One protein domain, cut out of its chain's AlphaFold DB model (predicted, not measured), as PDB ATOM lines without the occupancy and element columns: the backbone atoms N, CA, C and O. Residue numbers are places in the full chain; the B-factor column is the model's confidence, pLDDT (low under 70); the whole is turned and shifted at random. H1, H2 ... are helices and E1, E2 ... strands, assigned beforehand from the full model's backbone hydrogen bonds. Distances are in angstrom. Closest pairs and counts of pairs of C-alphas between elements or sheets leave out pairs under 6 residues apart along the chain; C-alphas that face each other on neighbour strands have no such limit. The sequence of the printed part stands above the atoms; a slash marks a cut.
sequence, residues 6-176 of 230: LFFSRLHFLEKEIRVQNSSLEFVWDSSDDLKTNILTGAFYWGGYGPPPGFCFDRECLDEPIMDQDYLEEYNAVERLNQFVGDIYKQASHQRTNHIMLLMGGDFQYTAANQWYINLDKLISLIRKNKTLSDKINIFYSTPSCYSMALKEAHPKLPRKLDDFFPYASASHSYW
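AT A GLANCE: This is residues 6 to 176 of the 230 residues of the protein "Alpha-mann_mid domain-containing protein" of Elaeophora elaphi (UniProt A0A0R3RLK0). Little regular structure is present: an elongated, loop-rich body has a small three-stranded sheet with H4 across it toward one end, and H2 and H3 meeting at a corner toward the other. The 171 printed residues run E1, H1, E2, E3, H2, H3, H4, with under half in named elements; class mixed, sheet order E1, E3, E2, mixed. It is compact, radius of gyration of the C-alphas 18.0 A, spanning 64 by 36 by 27 A.

IN THESE COORDINATES: Find C-alpha 6 at (-29.891, 20.170, 25.791), where E1, residues 6 to 8, begins. H1 (13 to 21), E2 (26 to 30) and E3 (38 to 43) follow. Then come H2 (77 to 92), 22.0 A, H3 (113 to 129), 24.3 A, and H4 (144 to 153), ending at (-41.089, 12.829, 15.509).

HOW THE PARTS SIT: E1 and E3 are parallel neighbours, with N 6 and O 40 within hydrogen-bond range at 2.8 A; E2 and E3 are antiparallel neighbours and a hairpin, with N 27 and O 41 within hydrogen-bond range at 2.9 A. H4 is on the sheet; H1 only grazes it with residues 16 to 20. H2 and H3 touch, about perpendicular at 85 degrees, closest at C-alphas of Leu 81 and Leu 126, 6.9 A. In H1 to H4, every O i to N i+4 pair is within range.

THE WHOLE: C-alphas 34 and 71 are farthest apart, 65.0 A. The printed part has no cut; links E3 to H2, H2 to H3 and H3 to H4 are long. No printed residue is under 70.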
ATOM      1  N   LEU A   6     -30.927  19.198  25.452       97.19
ATOM      2  CA  LEU A   6     -29.891  20.170  25.791       97.19
ATOM      3  C   LEU A   6     -29.258  20.700  24.500       97.19
ATOM      4  O   LEU A   6     -28.862  19.923  23.634       97.19
ATOM      5  N   PHE A   7     -29.089  22.014  24.387       97.38
ATOM      6  CA  PHE A   7     -28.397  22.621  23.252       97.38
ATOM      7  C   PHE A   7     -27.293  23.559  23.720       97.38
ATOM      8  O   PHE A   7     -27.466  24.276  24.706       97.38
ATOM      9  N   PHE A   8     -26.158  23.556  23.026       97.62
ATOM     10  CA  PHE A   8     -25.004  24.370  23.401       97.62
ATOM     11  C   PHE A   8     -24.098  24.686  22.204       97.62
ATOM     12  O   PHE A   8     -24.184  24.068  21.144       97.62
ATOM     13  N   SER A   9     -23.210  25.669  22.372       96.50
ATOM     14  CA  SER A   9     -22.328  26.150  21.295       96.50
ATOM     15  C   SER A   9     -20.876  25.691  21.418       96.50
ATOM     16  O   SER A   9     -20.201  25.493  20.410       96.50
ATOM     17  N   ARG A  10     -20.356  25.604  22.650       96.69
ATOM     18  CA  ARG A  10     -18.917  25.471  22.913       96.69
ATOM     19  C   ARG A  10     -18.542  24.001  23.124       96.69
ATOM     20  O   ARG A  10     -18.802  23.449  24.185       96.69
ATOM     21  N   LEU A  11     -17.914  23.406  22.113       96.62
ATOM     22  CA  LEU A  11     -17.170  22.142  22.170       96.62
ATOM     23  C   LEU A  11     -15.818  22.326  21.472       96.62
ATOM     24  O   LEU A  11     -15.625  23.318  20.767       96.62
ATOM     25  N   HIS A  12     -14.889  21.388  21.655       97.75
ATOM     26  CA  HIS A  12     -13.570  21.458  21.028       97.75
ATOM     27  C   HIS A  12     -13.678  21.626  19.499       97.75
ATOM     28  O   HIS A  12     -14.438  20.906  18.847       97.75
ATOM     29  N   PHE A  13     -12.906  22.550  18.916       97.62
ATOM     30  CA  PHE A  13     -13.028  22.902  17.492       97.62
ATOM     31  C   PHE A  13     -12.859  21.696  16.544       97.62
ATOM     32  O   PHE A  13     -13.685  21.510  15.657       97.62
ATOM     33  N   LEU A  14     -11.885  20.808  16.793       97.62
ATOM     34  CA  LEU A  14     -11.723  19.563  16.016       97.62
ATOM     35  C   LEU A  14     -12.916  18.603  16.138       97.62
ATOM     36  O   LEU A  14     -13.322  17.987  15.157       97.62
ATOM     37  N   GLU A  15     -13.507  18.474  17.330       97.12
ATOM     38  CA  GLU A  15     -14.698  17.636  17.499       97.12
ATOM     39  C   GLU A  15     -15.873  18.229  16.715       97.12
ATOM     40  O   GLU A  15     -16.615  17.501  16.056       97.12
ATOM     41  N   LYS A  16     -16.019  19.557  16.721       97.19
ATOM     42  CA  LYS A  16     -17.027  20.256  15.922       97.19
ATOM     43  C   LYS A  16     -16.845  19.996  14.426       97.19
ATOM     44  O   LYS A  16     -17.833  19.689  13.764       97.19
ATOM     45  N   GLU A  17     -15.623  20.084  13.906       97.19
ATOM     46  CA  GLU A  17     -15.319  19.798  12.496       97.19
ATOM     47  C   GLU A  17     -15.737  18.375  12.105       97.19
ATOM     48  O   GLU A  17     -16.480  18.194  11.139       97.19
ATOM     49  N   ILE A  18     -15.357  17.373  12.906       97.62
ATOM     50  CA  ILE A  18     -15.740  15.969  12.685       97.62
ATOM     51  C   ILE A  18     -17.263  15.803  12.730       97.62
ATOM     52  O   ILE A  18     -17.848  15.093  11.909       97.62
ATOM     53  N   ARG A  19     -17.935  16.468  13.677       97.50
ATOM     54  CA  ARG A  19     -19.394  16.388  13.810       97.50
ATOM     55  C   ARG A  19     -20.134  17.023  12.646       97.50
ATOM     56  O   ARG A  19     -21.159  16.488  12.239       97.50
ATOM     57  N   VAL A  20     -19.632  18.133  12.114       97.50
ATOM     58  CA  VAL A  20     -20.174  18.756  10.900       97.50
ATOM     59  C   VAL A  20     -20.004  17.804   9.713       97.50
ATOM     60  O   VAL A  20     -20.968  17.546   8.998       97.50
ATOM     61  N   GLN A  21     -18.820  17.211   9.539       97.06
ATOM     62  CA  GLN A  21     -18.541  16.282   8.436       97.06
ATOM     63  C   GLN A  21     -19.419  15.021   8.468       97.06
ATOM     64  O   GLN A  21     -19.873  14.567   7.422       97.06
ATOM     65  N   ASN A  22     -19.702  14.483   9.659       97.19
ATOM     66  CA  ASN A  22     -20.452  13.232   9.831       97.19
ATOM     67  C   ASN A  22     -21.936  13.436  10.195       97.19
ATOM     68  O   ASN A  22     -22.604  12.501  10.665       97.19
ATOM     69  N   SER A  23     -22.440  14.665  10.034       97.50
ATOM     70  CA  SER A  23     -23.791  15.088  10.415       97.50
ATOM     71  C   SER A  23     -24.180  14.590  11.811       97.50
ATOM     72  O   SER A  23     -25.212  13.958  12.003       97.50
ATOM     73  N   SER A  24     -23.302  14.771  12.796       97.50
ATOM     74  CA  SER A  24     -23.463  14.292  14.176       97.50
ATOM     75  C   SER A  24     -23.434  15.431  15.194       97.50
ATOM     76  O   SER A  24     -22.977  15.254  16.325       97.50
ATOM     77  N   LEU A  25     -23.880  16.623  14.792       97.38
ATOM     78  CA  LEU A  25     -24.118  17.741  15.708       97.38
ATOM     79  C   LEU A  25     -25.278  17.456  16.666       97.38
ATOM     80  O   LEU A  25     -25.265  17.946  17.788       97.38
ATOM     81  N   GLU A  26     -26.219  16.616  16.246       98.06
ATOM     82  CA  GLU A  26     -27.297  16.068  17.065       98.06
ATOM     83  C   GLU A  26     -26.957  14.634  17.463       98.06
ATOM     84  O   GLU A  26     -26.516  13.832  16.634       98.06
ATOM     85  N   PHE A  27     -27.122  14.314  18.740       97.69
ATOM     86  CA  PHE A  27     -26.735  13.029  19.309       97.69
ATOM     87  C   PHE A  27     -27.502  12.738  20.598       97.69
ATOM     88  O   PHE A  27     -28.085  13.624  21.219       97.69
ATOM     89  N   VAL A  28     -27.490  11.477  21.013       97.56
ATOM     90  CA  VAL A  28     -27.958  11.074  22.341       97.56
ATOM     91  C   VAL A  28     -26.752  11.076  23.271       97.56
ATOM     92  O   VAL A  28     -25.793  10.339  23.037       97.56
ATOM     93  N   TRP A  29     -26.770  11.933  24.289       97.31
ATOM     94  CA  TRP A  29     -25.703  11.985  25.282       97.31
ATOM     95  C   TRP A  29     -26.048  11.085  26.459       97.31
ATOM     96  O   TRP A  29     -27.026  11.333  27.162       97.31
ATOM     97  N   ASP A  30     -25.239  10.052  26.655       95.69
ATOM     98  CA  ASP A  30     -25.295   9.165  27.809       95.69
ATOM     99  C   ASP A  30     -24.484   9.801  28.937       95.69
ATOM    100  O   ASP A  30     -23.256   9.777  28.934       95.69
ATOM    101  N   SER A  31     -25.187  10.451  29.861       87.44
ATOM    102  CA  SER A  31     -24.590  11.376  30.833       87.44
ATOM    103  C   SER A  31     -24.065  10.702  32.102       87.44
ATOM    104  O   SER A  31     -23.474  11.369  32.951       87.44
ATOM    105  N   SER A  32     -24.321   9.406  32.273       87.75
ATOM    106  CA  SER A  32     -23.889   8.639  33.438       87.75
ATOM    107  C   SER A  32     -23.826   7.154  33.109       87.75
ATOM    108  O   SER A  32     -24.844   6.556  32.743       87.75
ATOM    109  N   ASP A  33     -22.652   6.560  33.316       84.38
ATOM    110  CA  ASP A  33     -22.439   5.117  33.173       84.38
ATOM    111  C   ASP A  33     -23.288   4.316  34.174       84.38
ATOM    112  O   ASP A  33     -23.844   3.268  33.836       84.38
ATOM    113  N   ASP A  34     -23.456   4.851  35.386       88.75
ATOM    114  CA  ASP A  34     -24.174   4.192  36.478       88.75
ATOM    115  C   ASP A  34     -25.696   4.301  36.334       88.75
ATOM    116  O   ASP A  34     -26.423   3.314  36.463       88.75
ATOM    117  N   LEU A  35     -26.200   5.513  36.070       88.00
ATOM    118  CA  LEU A  35     -27.640   5.785  36.056       88.00
ATOM    119  C   LEU A  35     -28.300   5.408  34.725       88.00
ATOM    120  O   LEU A  35     -29.530   5.367  34.652       88.00
ATOM    121  N   LYS A  36     -27.504   5.139  33.679       85.75
ATOM    122  CA  LYS A  36     -27.969   4.819  32.316       85.75
ATOM    123  C   LYS A  36     -28.970   5.845  31.774       85.75
ATOM    124  O   LYS A  36     -29.878   5.518  31.007       85.75
ATOM    125  N   THR A  37     -28.811   7.096  32.197       91.44
ATOM    126  CA  THR A  37     -29.629   8.225  31.766       91.44
ATOM    127  C   THR A  37     -29.079   8.810  30.483       91.44
ATOM    128  O   THR A  37     -27.866   8.882  30.289       91.44
ATOM    129  N   ASN A  38     -29.980   9.281  29.628       94.19
ATOM    130  CA  ASN A  38     -29.605   9.940  28.393       94.19
ATOM    131  C   ASN A  38     -30.470  11.164  28.108       94.19
ATOM    132  O   ASN A  38     -31.561  11.311  28.660       94.19
ATOM    133  N   ILE A  39     -29.952  12.055  27.266       96.00
ATOM    134  CA  ILE A  39     -30.648  13.271  26.851       96.00
ATOM    135  C   ILE A  39     -30.337  13.591  25.387       96.00
ATOM    136  O   ILE A  39     -29.194  13.457  24.934       96.00
ATOM    137  N   LEU A  40     -31.354  14.021  24.632       97.06
ATOM    138  CA  LEU A  40     -31.143  14.545  23.285       97.06
ATOM    139  C   LEU A  40     -30.255  15.782  23.384       97.06
ATOM    140  O   LEU A  40     -30.551  16.712  24.125       97.06
ATOM    141  N   THR A  41     -29.158  15.799  22.645       97.88
ATOM    142  CA  THR A  41     -28.177  16.871  22.739       97.88
ATOM    143  C   THR A  41     -27.821  17.391  21.356       97.88
ATOM    144  O   THR A  41     -27.599  16.608  20.434       97.88
ATOM    145  N   GLY A  42     -27.767  18.715  21.208       96.88
ATOM    146  CA  GLY A  42     -27.409  19.375  19.955       96.88
ATOM    147  C   GLY A  42     -26.322  20.433  20.133       96.88
ATOM    148  O   GLY A  42     -26.454  21.347  20.946       96.88
ATOM    149  N   ALA A  43     -25.266  20.336  19.332       97.31
ATOM    150  CA  ALA A  43     -24.266  21.382  19.179       97.31
ATOM    151  C   ALA A  43     -24.660  22.341  18.044       97.31
ATOM    152  O   ALA A  43     -25.014  21.907  16.947       97.31
ATOM    153  N   PHE A  44     -24.570  23.652  18.273       97.12
ATOM    154  CA  PHE A  44     -24.932  24.641  17.254       97.12
ATOM    155  C   PHE A  44     -23.991  24.617  16.046       97.12
ATOM    156  O   PHE A  44     -22.769  24.516  16.181       97.12
ATOM    157  N   TYR A  45     -24.565  24.758  14.850       96.25
ATOM    158  CA  TYR A  45     -23.848  24.625  13.581       96.25
ATOM    159  C   TYR A  45     -22.776  25.710  13.379       96.25
ATOM    160  O   TYR A  45     -21.608  25.382  13.179       96.25
ATOM    161  N   TRP A  46     -23.116  26.990  13.557       90.94
ATOM    162  CA  TRP A  46     -22.240  28.127  13.217       90.94
ATOM    163  C   TRP A  46     -21.060  28.377  14.173       90.94
ATOM    164  O   TRP A  46     -20.246  29.256  13.925       90.94
ATOM    165  N   GLY A  47     -20.925  27.620  15.267       80.00
ATOM    166  CA  GLY A  47     -19.793  27.762  16.208       80.00
ATOM    167  C   GLY A  47     -20.006  28.815  17.285       80.00
ATOM    168  O   GLY A  47     -19.415  28.703  18.356       80.00
ATOM    169  N   GLY A  48     -20.910  29.755  17.030       90.12
ATOM    170  CA  GLY A  48     -21.537  30.607  18.028       90.12
ATOM    171  C   GLY A  48     -23.015  30.271  18.232       90.12
ATOM    172  O   GLY A  48     -23.559  29.320  17.666       90.12
ATOM    173  N   TYR A  49     -23.658  31.114  19.027       95.50
ATOM    174  CA  TYR A  49     -25.097  31.118  19.295       95.50
ATOM    175  C   TYR A  49     -25.803  32.292  18.594       95.50
ATOM    176  O   TYR A  49     -26.853  32.744  19.044       95.50
ATOM    177  N   GLY A  50     -25.184  32.797  17.520       95.56
ATOM    178  CA  GLY A  50     -25.661  33.919  16.719       95.56
ATOM    179  C   GLY A  50     -26.439  33.505  15.466       95.56
ATOM    180  O   GLY A  50     -26.461  32.312  15.131       95.56
ATOM    181  N   PRO A  51     -27.030  34.479  14.748       96.50
ATOM    182  CA  PRO A  51     -27.692  34.238  13.468       96.50
ATOM    183  C   PRO A  51     -26.704  33.763  12.404       96.50
ATOM    184  O   PRO A  51     -25.485  33.877  12.586       96.50
ATOM    185  N   PRO A  52     -27.212  33.254  11.268       96.25
ATOM    186  CA  PRO A  52     -26.397  33.121  10.070       96.25
ATOM    187  C   PRO A  52     -25.634  34.430   9.780       96.25
ATOM    188  O   PRO A  52     -26.176  35.513  10.035       96.25
ATOM    189  N   PRO A  53     -24.384  34.359   9.286       94.81
ATOM    190  CA  PRO A  53     -23.566  35.545   9.047       94.81
ATOM    191  C   PRO A  53     -24.288  36.587   8.185       94.81
ATOM    192  O   PRO A  53     -24.820  36.259   7.128       94.81
ATOM    193  N   GLY A  54     -24.291  37.845   8.627       95.75
ATOM    194  CA  GLY A  54     -24.976  38.932   7.930       95.75
ATOM    195  C   GLY A  54     -26.460  39.078   8.278       95.75
ATOM    196  O   GLY A  54     -27.152  39.823   7.595       95.75
ATOM    197  N   PHE A  55     -26.999  38.363   9.271       96.94
ATOM    198  CA  PHE A  55     -28.416  38.449   9.669       96.94
ATOM    199  C   PHE A  55     -28.618  38.864  11.132       96.94
ATOM    200  O   PHE A  55     -29.579  38.437  11.776       96.94
ATOM    201  N   CYS A  56     -27.728  39.701  11.673       95.62
ATOM    202  CA  CYS A  56     -27.974  40.379  12.936       95.62
ATOM    203  C   CYS A  56     -28.802  41.659  12.754       95.62
ATOM    204  O   CYS A  56     -28.380  42.590  12.082       95.62
ATOM    205  N   PHE A  57     -29.953  41.752  13.420       95.94
ATOM    206  CA  PHE A  57     -30.878  42.882  13.267       95.94
ATOM    207  C   PHE A  57     -31.020  43.758  14.522       95.94
ATOM    208  O   PHE A  57     -32.044  44.425  14.693       95.94
ATOM    209  N   ASP A  58     -30.027  43.752  15.414       93.88
ATOM    210  CA  ASP A  58     -30.010  44.661  16.567       93.88
ATOM    211  C   ASP A  58     -29.407  46.031  16.238       93.88
ATOM    212  O   ASP A  58     -28.758  46.202  15.213       93.88
ATOM    213  N   ARG A  59     -29.577  47.004  17.143       89.44
ATOM    214  CA  ARG A  59     -29.074  48.378  16.983       89.44
ATOM    215  C   ARG A  59     -27.563  48.463  16.813       89.44
ATOM    216  O   ARG A  59     -27.094  49.286  16.040       89.44
ATOM    217  N   GLU A  60     -26.827  47.636  17.548       87.38
ATOM    218  CA  GLU A  60     -25.359  47.638  17.538       87.38
ATOM    219  C   GLU A  60     -24.776  46.761  16.417       87.38
ATOM    220  O   GLU A  60     -23.560  46.620  16.300       87.38
ATOM    221  N   CYS A  61     -25.633  46.138  15.603       90.56
ATOM    222  CA  CYS A  61     -25.195  45.330  14.478       90.56
ATOM    223  C   CYS A  61     -25.000  46.182  13.225       90.56
ATOM    224  O   CYS A  61     -25.750  47.117  12.958       90.56
ATOM    225  N   LEU A  62     -23.969  45.833  12.456       92.19
ATOM    226  CA  LEU A  62     -23.601  46.509  11.208       92.19
ATOM    227  C   LEU A  62     -24.228  45.850   9.971       92.19
ATOM    228  O   LEU A  62     -23.989  46.299   8.854       92.19
ATOM    229  N   ASP A  63     -24.991  44.774  10.165       94.44
ATOM    230  CA  ASP A  63     -25.611  44.038   9.073       94.44
ATOM    231  C   ASP A  63     -26.801  44.817   8.507       94.44
ATOM    232  O   ASP A  63     -27.596  45.417   9.237       94.44
ATOM    233  N   GLU A  64     -26.960  44.768   7.187       93.38
ATOM    234  CA  GLU A  64     -28.035  45.493   6.525       93.38
ATOM    235  C   GLU A  64     -29.420  44.909   6.861       93.38
ATOM    236  O   GLU A  64     -29.625  43.679   6.823       93.38
ATOM    237  N   PRO A  65     -30.420  45.774   7.118       95.00
ATOM    238  CA  PRO A  65     -31.802  45.341   7.191       95.00
ATOM    239  C   PRO A  65     -32.280  44.870   5.813       95.00
ATOM    240  O   PRO A  65     -31.621  45.028   4.785       95.00
ATOM    241  N   ILE A  66     -33.467  44.283   5.785       96.94
ATOM    242  CA  ILE A  66     -34.090  43.821   4.554       96.94
ATOM    243  C   ILE A  66     -34.917  44.952   3.972       96.94
ATOM    244  O   ILE A  66     -35.920  45.388   4.552       96.94
ATOM    245  N   MET A  67     -34.505  45.380   2.792       96.31
ATOM    246  CA  MET A  67     -35.126  46.416   1.989       96.31
ATOM    247  C   MET A  67     -35.870  45.737   0.838       96.31
ATOM    248  O   MET A  67     -35.283  45.318  -0.158       96.31
ATOM    249  N   ASP A  68     -37.176  45.553   1.026       94.69
ATOM    250  CA  ASP A  68     -38.071  44.762   0.170       94.69
ATOM    251  C   ASP A  68     -39.028  45.604  -0.685       94.69
ATOM    252  O   ASP A  68     -39.873  45.047  -1.384       94.69
ATOM    253  N   GLN A  69     -38.878  46.927  -0.649       93.56
ATOM    254  CA  GLN A  69     -39.595  47.870  -1.504       93.56
ATOM    255  C   GLN A  69     -38.744  48.161  -2.745       93.56
ATOM    256  O   GLN A  69     -37.672  48.749  -2.629       93.56
ATOM    257  N   ASP A  70     -39.205  47.721  -3.914       91.12
ATOM    258  CA  ASP A  70     -38.458  47.723  -5.185       91.12
ATOM    259  C   ASP A  70     -38.122  49.116  -5.742       91.12
ATOM    260  O   ASP A  70     -37.230  49.249  -6.575       91.12
ATOM    261  N   TYR A  71     -38.809  50.152  -5.266       92.19
ATOM    262  CA  TYR A  71     -38.558  51.547  -5.626       92.19
ATOM    263  C   TYR A  71     -37.479  52.229  -4.769       92.19
ATOM    264  O   TYR A  71     -37.148  53.385  -5.038       92.19
ATOM    265  N   LEU A  72     -36.974  51.574  -3.717       91.94
ATOM    266  CA  LEU A  72     -35.879  52.104  -2.902       91.94
ATOM    267  C   LEU A  72     -34.538  51.844  -3.594       91.94
ATOM    268  O   LEU A  72     -34.314  50.758  -4.127       91.94
ATOM    269  N   GLU A  73     -33.635  52.824  -3.552       91.19
ATOM    270  CA  GLU A  73     -32.270  52.676  -4.078       91.19
ATOM    271  C   GLU A  73     -31.512  51.570  -3.329       91.19
ATOM    272  O   GLU A  73     -30.734  50.823  -3.914       91.19
ATOM    273  N   GLU A  74     -31.823  51.406  -2.044       93.31
ATOM    274  CA  GLU A  74     -31.245  50.412  -1.149       93.31
ATOM    275  C   GLU A  74     -31.935  49.038  -1.227       93.31
ATOM    276  O   GLU A  74     -31.746  48.210  -0.335       93.31
ATOM    277  N   TYR A  75     -32.776  48.771  -2.238       96.25
ATOM    278  CA  TYR A  75     -33.441  47.473  -2.399       96.25
ATOM    279  C   TYR A  75     -32.425  46.321  -2.439       96.25
ATOM    280  O   TYR A  75     -31.631  46.203  -3.370       96.25
ATOM    281  N   ASN A  76     -32.500  45.418  -1.457       97.12
ATOM    282  CA  ASN A  76     -31.561  44.302  -1.307       97.12
ATOM    283  C   ASN A  76     -32.252  42.935  -1.126       97.12
ATOM    284  O   ASN A  76     -31.586  41.913  -0.962       97.12
ATOM    285  N   ALA A  77     -33.588  42.865  -1.186       96.06
ATOM    286  CA  ALA A  77     -34.332  41.652  -0.836       96.06
ATOM    287  C   ALA A  77     -33.941  40.392  -1.631       96.06
ATOM    288  O   ALA A  77     -33.942  39.302  -1.059       96.06
ATOM    289  N   VAL A  78     -33.588  40.509  -2.918       94.50
ATOM    290  CA  VAL A  78     -33.151  39.356  -3.732       94.50
ATOM    291  C   VAL A  78     -31.804  38.817  -3.252       94.50
ATOM    292  O   VAL A  78     -31.654  37.608  -3.075       94.50
ATOM    293  N   GLU A  79     -30.836  39.701  -3.013       95.94
ATOM    294  CA  GLU A  79     -29.506  39.330  -2.527       95.94
ATOM    295  C   GLU A  79     -29.587  38.703  -1.133       95.94
ATOM    296  O   GLU A  79     -29.111  37.584  -0.925       95.94
ATOM    297  N   ARG A  80     -30.285  39.373  -0.208       97.19
ATOM    298  CA  ARG A  80     -30.494  38.900   1.167       97.19
ATOM    299  C   ARG A  80     -31.189  37.540   1.189       97.19
ATOM    300  O   ARG A  80     -30.796  36.660   1.951       97.19
ATOM    301  N   LEU A  81     -32.188  37.333   0.329       96.69
ATOM    302  CA  LEU A  81     -32.873  36.048   0.209       96.69
ATOM    303  C   LEU A  81     -31.943  34.944  -0.319       96.69
ATOM    304  O   LEU A  81     -31.931  33.853   0.249       96.69
ATOM    305  N   ASN A  82     -31.161  35.213  -1.370       97.25
ATOM    306  CA  ASN A  82     -30.202  34.251  -1.922       97.25
ATOM    307  C   ASN A  82     -29.164  33.827  -0.876       97.25
ATOM    308  O   ASN A  82     -28.911  32.632  -0.714       97.25
ATOM    309  N   GLN A  83     -28.608  34.793  -0.139       97.69
ATOM    310  CA  GLN A  83     -27.659  34.533   0.941       97.69
ATOM    311  C   GLN A  83     -28.292  33.658   2.030       97.69
ATOM    312  O   GLN A  83     -27.760  32.601   2.366       97.69
ATOM    313  N   PHE A  84     -29.468  34.050   2.527       97.75
ATOM    314  CA  PHE A  84     -30.136  33.346   3.617       97.75
ATOM    315  C   PHE A  84     -30.541  31.915   3.237       97.75
ATOM    316  O   PHE A  84     -30.362  30.981   4.017       97.75
ATOM    317  N   VAL A  85     -31.056  31.715   2.018       97.75
ATOM    318  CA  VAL A  85     -31.379  30.381   1.492       97.75
ATOM    319  C   VAL A  85     -30.113  29.535   1.330       97.75
ATOM    320  O   VAL A  85     -30.122  28.351   1.675       97.75
ATOM    321  N   GLY A  86     -29.012  30.133   0.865       97.25
ATOM    322  CA  GLY A  86     -27.705  29.479   0.810       97.25
ATOM    323  C   GLY A  86     -27.243  28.986   2.183       97.25
ATOM    324  O   GLY A  86     -26.863  27.822   2.322       97.25
ATOM    325  N   ASP A  87     -27.356  29.826   3.212       97.50
ATOM    326  CA  ASP A  87     -27.007  29.483   4.594       97.50
ATOM    327  C   ASP A  87     -27.908  28.384   5.178       97.50
ATOM    328  O   ASP A  87     -27.407  27.470   5.843       97.50
ATOM    329  N   ILE A  88     -29.213  28.415   4.880       97.75
ATOM    330  CA  ILE A  88     -30.163  27.349   5.240       97.75
ATOM    331  C   ILE A  88     -29.718  26.015   4.643       97.75
ATOM    332  O   ILE A  88     -29.590  25.035   5.377       97.75
ATOM    333  N   TYR A  89     -29.455  25.961   3.335       97.31
ATOM    334  CA  TYR A  89     -29.034  24.721   2.679       97.31
ATOM    335  C   TYR A  89     -27.675  24.239   3.182       97.31
ATOM    336  O   TYR A  89     -27.486  23.038   3.382       97.31
ATOM    337  N   LYS A  90     -26.750  25.166   3.451       96.75
ATOM    338  CA  LYS A  90     -25.444  24.851   4.026       96.75
ATOM    339  C   LYS A  90     -25.604  24.175   5.388       96.75
ATOM    340  O   LYS A  90     -25.087  23.079   5.574       96.75
ATOM    341  N   GLN A  91     -26.371  24.764   6.307       97.44
ATOM    342  CA  GLN A  91     -26.638  24.155   7.612       97.44
ATOM    343  C   GLN A  91     -27.400  22.827   7.485       97.44
ATOM    344  O   GLN A  91     -27.029  21.849   8.133       97.44
ATOM    345  N   ALA A  92     -28.436  22.769   6.644       97.06
ATOM    346  CA  ALA A  92     -29.255  21.572   6.448       97.06
ATOM    347  C   ALA A  92     -28.451  20.382   5.903       97.06
ATOM    348  O   ALA A  92     -28.704  19.248   6.301       97.06
ATOM    349  N   SER A  93     -27.440  20.627   5.060       96.69
ATOM    350  CA  SER A  93     -26.574  19.570   4.512       96.69
ATOM    351  C   SER A  93     -25.753  18.811   5.568       96.69
ATOM    352  O   SER A  93     -25.268  17.714   5.296       96.69
ATOM    353  N   HIS A  94     -25.654  19.355   6.786       96.62
ATOM    354  CA  HIS A  94     -24.930  18.776   7.919       96.62
ATOM    355  C   HIS A  94     -25.852  18.275   9.046       96.62
ATOM    356  O   HIS A  94     -25.386  18.015  10.157       96.62
ATOM    357  N   GLN A  95     -27.156  18.135   8.783       95.50
ATOM    358  CA  GLN A  95     -28.134  17.589   9.730       95.50
ATOM    359  C   GLN A  95     -28.686  16.243   9.251       95.50
ATOM    360  O   GLN A  95     -28.655  15.922   8.065       95.50
ATOM    361  N   ARG A  96     -29.174  15.418  10.189       96.44
ATOM    362  CA  ARG A  96     -29.766  14.101   9.867       96.44
ATOM    363  C   ARG A  96     -31.253  14.169   9.542       96.44
ATOM    364  O   ARG A  96     -31.813  13.176   9.080       96.44
ATOM    365  N   THR A  97     -31.889  15.303   9.813       96.81
ATOM    366  CA  THR A  97     -33.313  15.539   9.569       96.81
ATOM    367  C   THR A  97     -33.507  16.719   8.620       96.81
ATOM    368  O   THR A  97     -32.576  17.456   8.306       96.81
ATOM    369  N   ASN A  98     -34.743  16.906   8.172       96.50
ATOM    370  CA  ASN A  98     -35.198  18.074   7.420       96.50
ATOM    371  C   ASN A  98     -35.607  19.251   8.328       96.50
ATOM    372  O   ASN A  98     -36.246  20.193   7.856       96.50
ATOM    373  N   HIS A  99     -35.262  19.203   9.615       97.56
ATOM    374  CA  HIS A  99     -35.473  20.289  10.560       97.56
ATOM    375  C   HIS A  99     -34.126  20.918  10.903       97.56
ATOM    376  O   HIS A  99     -33.175  20.222  11.241       97.56
ATOM    377  N   ILE A 100     -34.053  22.248  10.847       96.81
ATOM    378  CA  ILE A 100     -32.898  23.005  11.335       96.81
ATOM    379  C   ILE A 100     -33.365  24.082  12.309       96.81
ATOM    380  O   ILE A 100     -34.425  24.682  12.125       96.81
ATOM    381  N   MET A 101     -32.559  24.346  13.333       97.19
ATOM    382  CA  MET A 101     -32.759  25.471  14.241       97.19
ATOM    383  C   MET A 101     -31.826  26.620  13.849       97.19
ATOM    384  O   MET A 101     -30.602  26.479  13.904       97.19
ATOM    385  N   LEU A 102     -32.409  27.751  13.450       97.69
ATOM    386  CA  LEU A 102     -31.697  29.008  13.218       97.69
ATOM    387  C   LEU A 102     -31.754  29.851  14.495       97.69
ATOM    388  O   LEU A 102     -32.827  30.048  15.065       97.69
ATOM    389  N   LEU A 103     -30.601  30.331  14.954       97.50
ATOM    390  CA  LEU A 103     -30.484  31.089  16.198       97.50
ATOM    391  C   LEU A 103     -30.523  32.578  15.886       97.50
ATOM    392  O   LEU A 103     -29.511  33.157  15.539       97.50
ATOM    393  N   MET A 104     -31.680  33.216  15.985       97.12
ATOM    394  CA  MET A 104     -31.805  34.633  15.635       97.12
ATOM    395  C   MET A 104     -31.595  35.490  16.885       97.12
ATOM    396  O   MET A 104     -32.562  35.873  17.518       97.12
ATOM    397  N   GLY A 105     -30.350  35.711  17.310       95.62
ATOM    398  CA  GLY A 105     -30.040  36.502  18.509       95.62
ATOM    399  C   GLY A 105     -28.556  36.496  18.878       95.62
ATOM    400  O   GLY A 105     -27.722  36.080  18.088       95.62
ATOM    401  N   GLY A 106     -28.208  36.958  20.079       94.75
ATOM    402  CA  GLY A 106     -26.816  37.106  20.505       94.75
ATOM    403  C   GLY A 106     -26.694  37.809  21.853       94.75
ATOM    404  O   GLY A 106     -27.698  38.040  22.532       94.75
ATOM    405  N   ASP A 107     -25.467  38.157  22.239       95.50
ATOM    406  CA  ASP A 107     -25.188  38.813  23.522       95.50
ATOM    407  C   ASP A 107     -25.946  40.136  23.645       95.50
ATOM    408  O   ASP A 107     -25.768  41.038  22.831       95.50
ATOM    409  N   PHE A 108     -26.789  40.240  24.678       95.31
ATOM    410  CA  PHE A 108     -27.578  41.439  24.995       95.31
ATOM    411  C   PHE A 108     -28.395  42.003  23.822       95.31
ATOM    412  O   PHE A 108     -28.697  43.193  23.792       95.31
ATOM    413  N   GLN A 109     -28.781  41.153  22.869       95.69
ATOM    414  CA  GLN A 109     -29.639  41.545  21.756       95.69
ATOM    415  C   GLN A 109     -31.122  41.576  22.164       95.69
ATOM    416  O   GLN A 109     -31.498  41.290  23.300       95.69
ATOM    417  N   TYR A 110     -31.970  41.949  21.213       96.50
ATOM    418  CA  TYR A 110     -33.354  42.374  21.349       96.50
ATOM    419  C   TYR A 110     -33.556  43.690  22.124       96.50
ATOM    420  O   TYR A 110     -34.672  43.971  22.568       96.50
ATOM    421  N   THR A 111     -32.542  44.567  22.203       94.44
ATOM    422  CA  THR A 111     -32.707  45.921  22.792       94.44
ATOM    423  C   THR A 111     -33.710  46.779  22.010       94.44
ATOM    424  O   THR A 111     -34.380  47.657  22.562       94.44
ATOM    425  N   ALA A 112     -33.831  46.498  20.711       89.81
ATOM    426  CA  ALA A 112     -34.847  47.010  19.806       89.81
ATOM    427  C   ALA A 112     -35.580  45.849  19.125       89.81
ATOM    428  O   ALA A 112     -35.499  45.678  17.912       89.81
ATOM    429  N   ALA A 113     -36.309  45.045  19.902       96.06
ATOM    430  CA  ALA A 113     -36.977  43.836  19.410       96.06
ATOM    431  C   ALA A 113     -37.823  44.043  18.134       96.06
ATOM    432  O   ALA A 113     -37.874  43.159  17.286       96.06
ATOM    433  N   ASN A 114     -38.446  45.213  17.953       96.75
ATOM    434  CA  ASN A 114     -39.215  45.517  16.741       96.75
ATOM    435  C   ASN A 114     -38.367  45.421  15.455       96.75
ATOM    436  O   ASN A 114     -38.841  44.912  14.446       96.75
ATOM    437  N   GLN A 115     -37.100  45.849  15.496       94.75
ATOM    438  CA  GLN A 115     -36.193  45.769  14.347       94.75
ATOM    439  C   GLN A 115     -35.894  44.315  13.956       94.75
ATOM    440  O   GLN A 115     -35.859  43.988  12.768       94.75
ATOM    441  N   TRP A 116     -35.746  43.432  14.948       97.31
ATOM    442  CA  TRP A 116     -35.632  41.991  14.730       97.31
ATOM    443  C   TRP A 116     -36.878  41.431  14.056       97.31
ATOM    444  O   TRP A 116     -36.777  40.840  12.984       97.31
ATOM    445  N   TYR A 117     -38.053  41.642  14.653       98.19
ATOM    446  CA  TYR A 117     -39.294  41.050  14.154       98.19
ATOM    447  C   TYR A 117     -39.669  41.548  12.754       98.19
ATOM    448  O   TYR A 117     -40.035  40.732  11.916       98.19
ATOM    449  N   ILE A 118     -39.479  42.837  12.440       97.62
ATOM    450  CA  ILE A 118     -39.722  43.364  11.084       97.62
ATOM    451  C   ILE A 118     -38.860  42.635  10.049       97.62
ATOM    452  O   ILE A 118     -39.362  42.208   9.011       97.62
ATOM    453  N   ASN A 119     -37.562  42.478  10.313       97.88
ATOM    454  CA  ASN A 119     -36.668  41.803   9.378       97.88
ATOM    455  C   ASN A 119     -36.970  40.300   9.270       97.88
ATOM    456  O   ASN A 119     -36.996  39.748   8.172       97.88
ATOM    457  N   LEU A 120     -37.256  39.627  10.385       98.25
ATOM    458  CA  LEU A 120     -37.628  38.211  10.379       98.25
ATOM    459  C   LEU A 120     -38.933  37.966   9.607       98.25
ATOM    460  O   LEU A 120     -38.998  37.044   8.791       98.25
ATOM    461  N   ASP A 121     -39.936  38.827   9.778       98.56
ATOM    462  CA  ASP A 121     -41.192  38.762   9.027       98.56
ATOM    463  C   ASP A 121     -40.962  38.969   7.527       98.56
ATOM    464  O   ASP A 121     -41.539  38.249   6.704       98.56
ATOM    465  N   LYS A 122     -40.067  39.894   7.155       98.00
ATOM    466  CA  LYS A 122     -39.645  40.080   5.762       98.00
ATOM    467  C   LYS A 122     -38.962  38.831   5.200       98.00
ATOM    468  O   LYS A 122     -39.366  38.389   4.128       98.00
ATOM    469  N   LEU A 123     -38.017  38.200   5.911       97.50
ATOM    470  CA  LEU A 123     -37.394  36.934   5.466       97.50
ATOM    471  C   LEU A 123     -38.429  35.836   5.248       97.50
ATOM    472  O   LEU A 123     -38.446  35.189   4.200       97.50
ATOM    473  N   ILE A 124     -39.309  35.638   6.231       98.00
ATOM    474  CA  ILE A 124     -40.359  34.621   6.173       98.00
ATOM    475  C   ILE A 124     -41.279  34.885   4.974       98.00
ATOM    476  O   ILE A 124     -41.620  33.959   4.237       98.00
ATOM    477  N   SER A 125     -41.662  36.143   4.750       97.31
ATOM    478  CA  SER A 125     -42.486  36.569   3.614       97.31
ATOM    479  C   SER A 125     -41.788  36.329   2.271       97.31
ATOM    480  O   SER A 125     -42.390  35.739   1.370       97.31
ATOM    481  N   LEU A 126     -40.517  36.719   2.142       96.25
ATOM    482  CA  LEU A 126     -39.718  36.549   0.925       96.25
ATOM    483  C   LEU A 126     -39.552  35.069   0.556       96.25
ATOM    484  O   LEU A 126     -39.819  34.702  -0.588       96.25
ATOM    485  N   ILE A 127     -39.218  34.209   1.524       96.12
ATOM    486  CA  ILE A 127     -39.147  32.750   1.326       96.12
ATOM    487  C   ILE A 127     -40.513  32.195   0.905       96.12
ATOM    488  O   ILE A 127     -40.641  31.442  -0.057       96.12
ATOM    489  N   ARG A 128     -41.596  32.586   1.585       94.88
ATOM    490  CA  ARG A 128     -42.930  32.065   1.248       94.88
ATOM    491  C   ARG A 128     -43.367  32.441  -0.166       94.88
ATOM    492  O   ARG A 128     -44.013  31.613  -0.814       94.88
ATOM    493  N   LYS A 129     -43.026  33.647  -0.629       94.06
ATOM    494  CA  LYS A 129     -43.377  34.165  -1.961       94.06
ATOM    495  C   LYS A 129     -42.484  33.603  -3.070       94.06
ATOM    496  O   LYS A 129     -42.985  33.318  -4.154       94.06
ATOM    497  N   ASN A 130     -41.188  33.419  -2.821       91.50
ATOM    498  CA  ASN A 130     -40.238  32.990  -3.846       91.50
ATOM    499  C   ASN A 130     -40.191  31.458  -3.993       91.50
ATOM    500  O   ASN A 130     -39.296  30.771  -3.491       91.50
ATOM    501  N   LYS A 131     -41.171  30.916  -4.721       88.00
ATOM    502  CA  LYS A 131     -41.287  29.472  -4.971       88.00
ATOM    503  C   LYS A 131     -40.258  28.907  -5.947       88.00
ATOM    504  O   LYS A 131     -40.163  27.696  -6.029       88.00
ATOM    505  N   THR A 132     -39.492  29.713  -6.677       89.75
ATOM    506  CA  THR A 132     -38.440  29.174  -7.556       89.75
ATOM    507  C   THR A 132     -37.166  28.855  -6.779       89.75
ATOM    508  O   THR A 132     -36.536  27.836  -7.040       89.75
ATOM    509  N   LEU A 133     -36.807  29.697  -5.807       90.06
ATOM    510  CA  LEU A 133     -35.596  29.535  -5.000       90.06
ATOM    511  C   LEU A 133     -35.816  28.698  -3.726       90.06
ATOM    512  O   LEU A 133     -34.889  28.059  -3.231       90.06
ATOM    513  N   SER A 134     -37.029  28.727  -3.170       90.50
ATOM    514  CA  SER A 134     -37.318  28.194  -1.832       90.50
ATOM    515  C   SER A 134     -38.575  27.315  -1.763       90.50
ATOM    516  O   SER A 134     -39.243  27.243  -0.734       90.50
ATOM    517  N   ASP A 135     -38.884  26.601  -2.851       92.00
ATOM    518  CA  ASP A 135     -39.984  25.622  -2.938       92.00
ATOM    519  C   ASP A 135     -39.975  24.580  -1.809       92.00
ATOM    520  O   ASP A 135     -41.035  24.201  -1.311       92.00
ATOM    521  N   LYS A 136     -38.784  24.141  -1.389       94.06
ATOM    522  CA  LYS A 136     -38.581  23.099  -0.368       94.06
ATOM    523  C   LYS A 136     -38.404  23.631   1.054       94.06
ATOM    524  O   LYS A 136     -38.182  22.840   1.967       94.06
ATOM    525  N   ILE A 137     -38.480  24.946   1.258       97.19
ATOM    526  CA  ILE A 137     -38.222  25.563   2.560       97.19
ATOM    527  C   ILE A 137     -39.546  25.966   3.207       97.19
ATOM    528  O   ILE A 137     -40.300  26.784   2.681       97.19
ATOM    529  N   ASN A 138     -39.800  25.429   4.401       96.62
ATOM    530  CA  ASN A 138     -40.831  25.935   5.299       96.62
ATOM    531  C   ASN A 138     -40.170  26.647   6.482       96.62
ATOM    532  O   ASN A 138     -39.519  26.006   7.303       96.62
ATOM    533  N   ILE A 139     -40.354  27.965   6.567       97.31
ATOM    534  CA  ILE A 139     -39.777  28.807   7.618       97.31
ATOM    535  C   ILE A 139     -40.863  29.464   8.479       97.31
ATOM    536  O   ILE A 139     -41.904  29.924   7.985       97.31
ATOM    537  N   PHE A 140     -40.619  29.487   9.787       97.94
ATOM    538  CA  PHE A 140     -41.527  30.011  10.802       97.94
ATOM    539  C   PHE A 140     -40.774  30.276  12.116       97.94
ATOM    540  O   PHE A 140     -39.701  29.719  12.347       97.94
ATOM    541  N   TYR A 141     -41.347  31.114  12.982       98.56
ATOM    542  CA  TYR A 141     -40.862  31.281  14.353       98.56
ATOM    543  C   TYR A 141     -41.038  29.993  15.147       98.56
ATOM    544  O   TYR A 141     -42.090  29.364  15.084       98.56
ATOM    545  N   SER A 142     -40.033  29.630  15.931       98.38
ATOM    546  CA  SER A 142     -40.042  28.401  16.716       98.38
ATOM    547  C   SER A 142     -39.349  28.614  18.060       98.38
ATOM    548  O   SER A 142     -38.838  29.694  18.359       98.38
ATOM    549  N   THR A 143     -39.330  27.568  18.873       98.19
ATOM    550  CA  THR A 143     -38.615  27.499  20.147       98.19
ATOM    551  C   THR A 143     -37.757  26.230  20.183       98.19
ATOM    552  O   THR A 143     -38.036  25.278  19.444       98.19
ATOM    553  N   PRO A 144     -36.747  26.146  21.070       97.38
ATOM    554  CA  PRO A 144     -35.967  24.919  21.231       97.38
ATOM    555  C   PRO A 144     -36.815  23.686  21.584       97.38
ATOM    556  O   PRO A 144     -36.473  22.581  21.172       97.38
ATOM    557  N   SER A 145     -37.941  23.862  22.292       97.06
ATOM    558  CA  SER A 145     -38.857  22.763  22.627       97.06
ATOM    559  C   SER A 145     -39.653  22.262  21.418       97.06
ATOM    560  O   SER A 145     -39.788  21.054  21.228       97.06
ATOM    561  N   CYS A 146     -40.139  23.164  20.558       98.00
ATOM    562  CA  CYS A 146     -40.768  22.780  19.292       98.00
ATOM    563  C   CYS A 146     -39.765  22.078  18.366       98.00
ATOM    564  O   CYS A 146     -40.106  21.085  17.729       98.00
ATOM    565  N   TYR A 147     -38.512  22.544  18.335       97.88
ATOM    566  CA  TYR A 147     -37.447  21.891  17.576       97.88
ATOM    567  C   TYR A 147     -37.147  20.476  18.088       97.88
ATOM    568  O   TYR A 147     -37.099  19.535  17.298       97.88
ATOM    569  N   SER A 148     -37.006  20.294  19.406       97.06
ATOM    570  CA  SER A 148     -36.761  18.967  19.983       97.06
ATOM    571  C   SER A 148     -37.919  17.997  19.739       97.06
ATOM    572  O   SER A 148     -37.681  16.809  19.540       97.06
ATOM    573  N   MET A 149     -39.161  18.492  19.726       97.19
ATOM    574  CA  MET A 149     -40.341  17.696  19.376       97.19
ATOM    575  C   MET A 149     -40.284  17.232  17.915       97.19
ATOM    576  O   MET A 149     -40.370  16.033  17.663       97.19
ATOM    577  N   ALA A 150     -40.027  18.148  16.977       97.31
ATOM    578  CA  ALA A 150     -39.896  17.818  15.557       97.31
ATOM    579  C   ALA A 150     -38.764  16.807  15.291       97.31
ATOM    580  O   ALA A 150     -38.934  15.854  14.533       97.31
ATOM    581  N   LEU A 151     -37.619  16.954  15.973       96.31
ATOM    582  CA  LEU A 151     -36.530  15.976  15.894       96.31
ATOM    583  C   LEU A 151     -36.949  14.592  16.396       96.31
ATOM    584  O   LEU A 151     -36.583  13.590  15.787       96.31
ATOM    585  N   LYS A 152     -37.703  14.512  17.496       95.00
ATOM    586  CA  LYS A 152     -38.195  13.230  18.023       95.00
ATOM    587  C   LYS A 152     -39.169  12.556  17.060       95.00
ATOM    588  O   LYS A 152     -39.044  11.353  16.843       95.00
ATOM    589  N   GLU A 153     -40.094  13.316  16.477       97.06
ATOM    590  CA  GLU A 153     -41.089  12.829  15.509       97.06
ATOM    591  C   GLU A 153     -40.455  12.349  14.198       97.06
ATOM    592  O   GLU A 153     -40.931  11.393  13.588       97.06
ATOM    593  N   ALA A 154     -39.334  12.949  13.790       96.81
ATOM    594  CA  ALA A 154     -38.578  12.508  12.622       96.81
ATOM    595  C   ALA A 154     -37.869  11.148  12.820       96.81
ATOM    596  O   ALA A 154     -37.344  10.588  11.857       96.81
ATOM    597  N   HIS A 155     -37.820  10.624  14.053       95.19
ATOM    598  CA  HIS A 155     -37.146   9.374  14.428       95.19
ATOM    599  C   HIS A 155     -35.744   9.180  13.800       95.19
ATOM    600  O   HIS A 155     -35.450   8.113  13.242       95.19
ATOM    601  N   PRO A 156     -34.842  10.181  13.873       96.06
ATOM    602  CA  PRO A 156     -33.527  10.077  13.269       96.06
ATOM    603  C   PRO A 156     -32.680   9.012  13.962       96.06
ATOM    604  O   PRO A 156     -32.690   8.850  15.184       96.06
ATOM    605  N   LYS A 157     -31.839   8.339  13.178       96.56
ATOM    606  CA  LYS A 157     -30.749   7.531  13.729       96.56
ATOM    607  C   LYS A 157     -29.652   8.473  14.207       96.56
ATOM    608  O   LYS A 157     -28.826   8.897  13.402       96.56
ATOM    609  N   LEU A 158     -29.645   8.812  15.491       97.25
ATOM    610  CA  LEU A 158     -28.628   9.672  16.098       97.25
ATOM    611  C   LEU A 158     -27.446   8.849  16.637       97.25
ATOM    612  O   LEU A 158     -27.654   7.748  17.155       97.25
ATOM    613  N   PRO A 159     -26.204   9.352  16.533       97.38
ATOM    614  CA  PRO A 159     -25.072   8.730  17.197       97.38
ATOM    615  C   PRO A 159     -25.181   8.932  18.711       97.38
ATOM    616  O   PRO A 159     -25.897   9.814  19.193       97.38
ATOM    617  N   ARG A 160     -24.447   8.114  19.460       96.31
ATOM    618  CA  ARG A 160     -24.347   8.236  20.916       96.31
ATOM    619  C   ARG A 160     -23.021   8.886  21.285       96.31
ATOM    620  O   ARG A 160     -22.020   8.656  20.610       96.31
ATOM    621  N   LYS A 161     -23.024   9.690  22.343       95.44
ATOM    622  CA  LYS A 161     -21.812  10.219  22.972       95.44
ATOM    623  C   LYS A 161     -21.773   9.781  24.433       95.44
ATOM    624  O   LYS A 161     -22.796   9.855  25.107       95.44
ATOM    625  N   LEU A 162     -20.586   9.385  24.876       93.81
ATOM    626  CA  LEU A 162     -20.209   9.178  26.271       93.81
ATOM    627  C   LEU A 162     -19.292  10.327  26.729       93.81
ATOM    628  O   LEU A 162     -18.895  11.175  25.915       93.81
ATOM    629  N   ASP A 163     -18.937  10.334  28.008       91.38
ATOM    630  CA  ASP A 163     -18.011  11.289  28.630       91.38
ATOM    631  C   ASP A 163     -18.468  12.757  28.528       91.38
ATOM    632  O   ASP A 163     -19.642  13.054  28.296       91.38
ATOM    633  N   ASP A 164     -17.544  13.698  28.730       94.31
ATOM    634  CA  ASP A 164     -17.800  15.138  28.759       94.31
ATOM    635  C   ASP A 164     -17.317  15.864  27.486       94.31
ATOM    636  O   ASP A 164     -17.032  15.248  26.458       94.31
ATOM    637  N   PHE A 165     -17.283  17.197  27.532       95.88
ATOM    638  CA  PHE A 165     -16.768  18.057  26.458       95.88
ATOM    639  C   PHE A 165     -15.521  18.841  26.898       95.88
ATOM    640  O   PHE A 165     -15.268  19.936  26.385       95.88
ATOM    641  N   PHE A 166     -14.764  18.325  27.871       97.44
ATOM    642  CA  PHE A 166     -13.559  18.969  28.378       97.44
ATOM    643  C   PHE A 166     -12.267  18.307  27.870       97.44
ATOM    644  O   PHE A 166     -12.215  17.099  27.658       97.44
ATOM    645  N   PRO A 167     -11.182  19.093  27.722       97.69
ATOM    646  CA  PRO A 167     -11.144  20.556  27.776       97.69
ATOM    647  C   PRO A 167     -11.706  21.202  26.495       97.69
ATOM    648  O   PRO A 167     -11.543  20.692  25.389       97.69
ATOM    649  N   TYR A 168     -12.308  22.384  26.635       97.94
ATOM    650  CA  TYR A 168     -12.716  23.196  25.489       97.94
ATOM    651  C   TYR A 168     -11.508  23.924  24.879       97.94
ATOM    652  O   TYR A 168     -10.727  24.561  25.593       97.94
ATOM    653  N   ALA A 169     -11.392  23.880  23.551       98.00
ATOM    654  CA  ALA A 169     -10.509  24.749  22.784       98.00
ATOM    655  C   ALA A 169     -11.271  25.383  21.617       98.00
ATOM    656  O   ALA A 169     -11.937  24.683  20.846       98.00
ATOM    657  N   SER A 170     -11.158  26.705  21.482       96.50
ATOM    658  CA  SER A 170     -11.814  27.470  20.415       96.50
ATOM    659  C   SER A 170     -11.058  27.418  19.086       96.50
ATOM    660  O   SER A 170     -11.663  27.600  18.036       96.50
ATOM    661  N   ALA A 171      -9.745  27.189  19.136       96.38
ATOM    662  CA  ALA A 171      -8.841  27.094  17.994       96.38
ATOM    663  C   ALA A 171      -7.544  26.379  18.411       96.38
ATOM    664  O   ALA A 171      -7.355  26.041  19.587       96.38
ATOM    665  N   SER A 172      -6.622  26.200  17.459       96.81
ATOM    666  CA  SER A 172      -5.282  25.678  17.744       96.81
ATOM    667  C   SER A 172      -4.599  26.482  18.860       96.81
ATOM    668  O   SER A 172      -4.661  27.713  18.882       96.81
ATOM    669  N   HIS A 173      -3.998  25.777  19.822       96.69
ATOM    670  CA  HIS A 173      -3.329  26.339  21.006       96.69
ATOM    671  C   HIS A 173      -4.180  27.271  21.893       96.69
ATOM    672  O   HIS A 173      -3.640  27.943  22.767       96.69
ATOM    673  N   SER A 174      -5.506  27.288  21.727       97.56
ATOM    674  CA  SER A 174      -6.416  28.167  22.469       97.56
ATOM    675  C   SER A 174      -7.290  27.350  23.419       97.56
ATOM    676  O   SER A 174      -8.503  27.264  23.235       97.56
ATOM    677  N   TYR A 175      -6.656  26.703  24.402       98.44
ATOM    678  CA  TYR A 175      -7.326  25.888  25.421       98.44
ATOM    679  C   TYR A 175      -7.841  26.750  26.571       98.44
ATOM    680  O   TYR A 175      -7.099  27.516  27.186       98.44
ATOM    681  N   TRP A 176      -9.114  26.579  26.909       98.19
ATOM    682  CA  TRP A 176      -9.787  27.350  27.948       98.19
ATOM    683  C   TRP A 176      -9.688  26.609  29.284       98.19
ATOM    684  O   TRP A 176     -10.690  26.294  29.906       98.19
TER     685      TRP A 176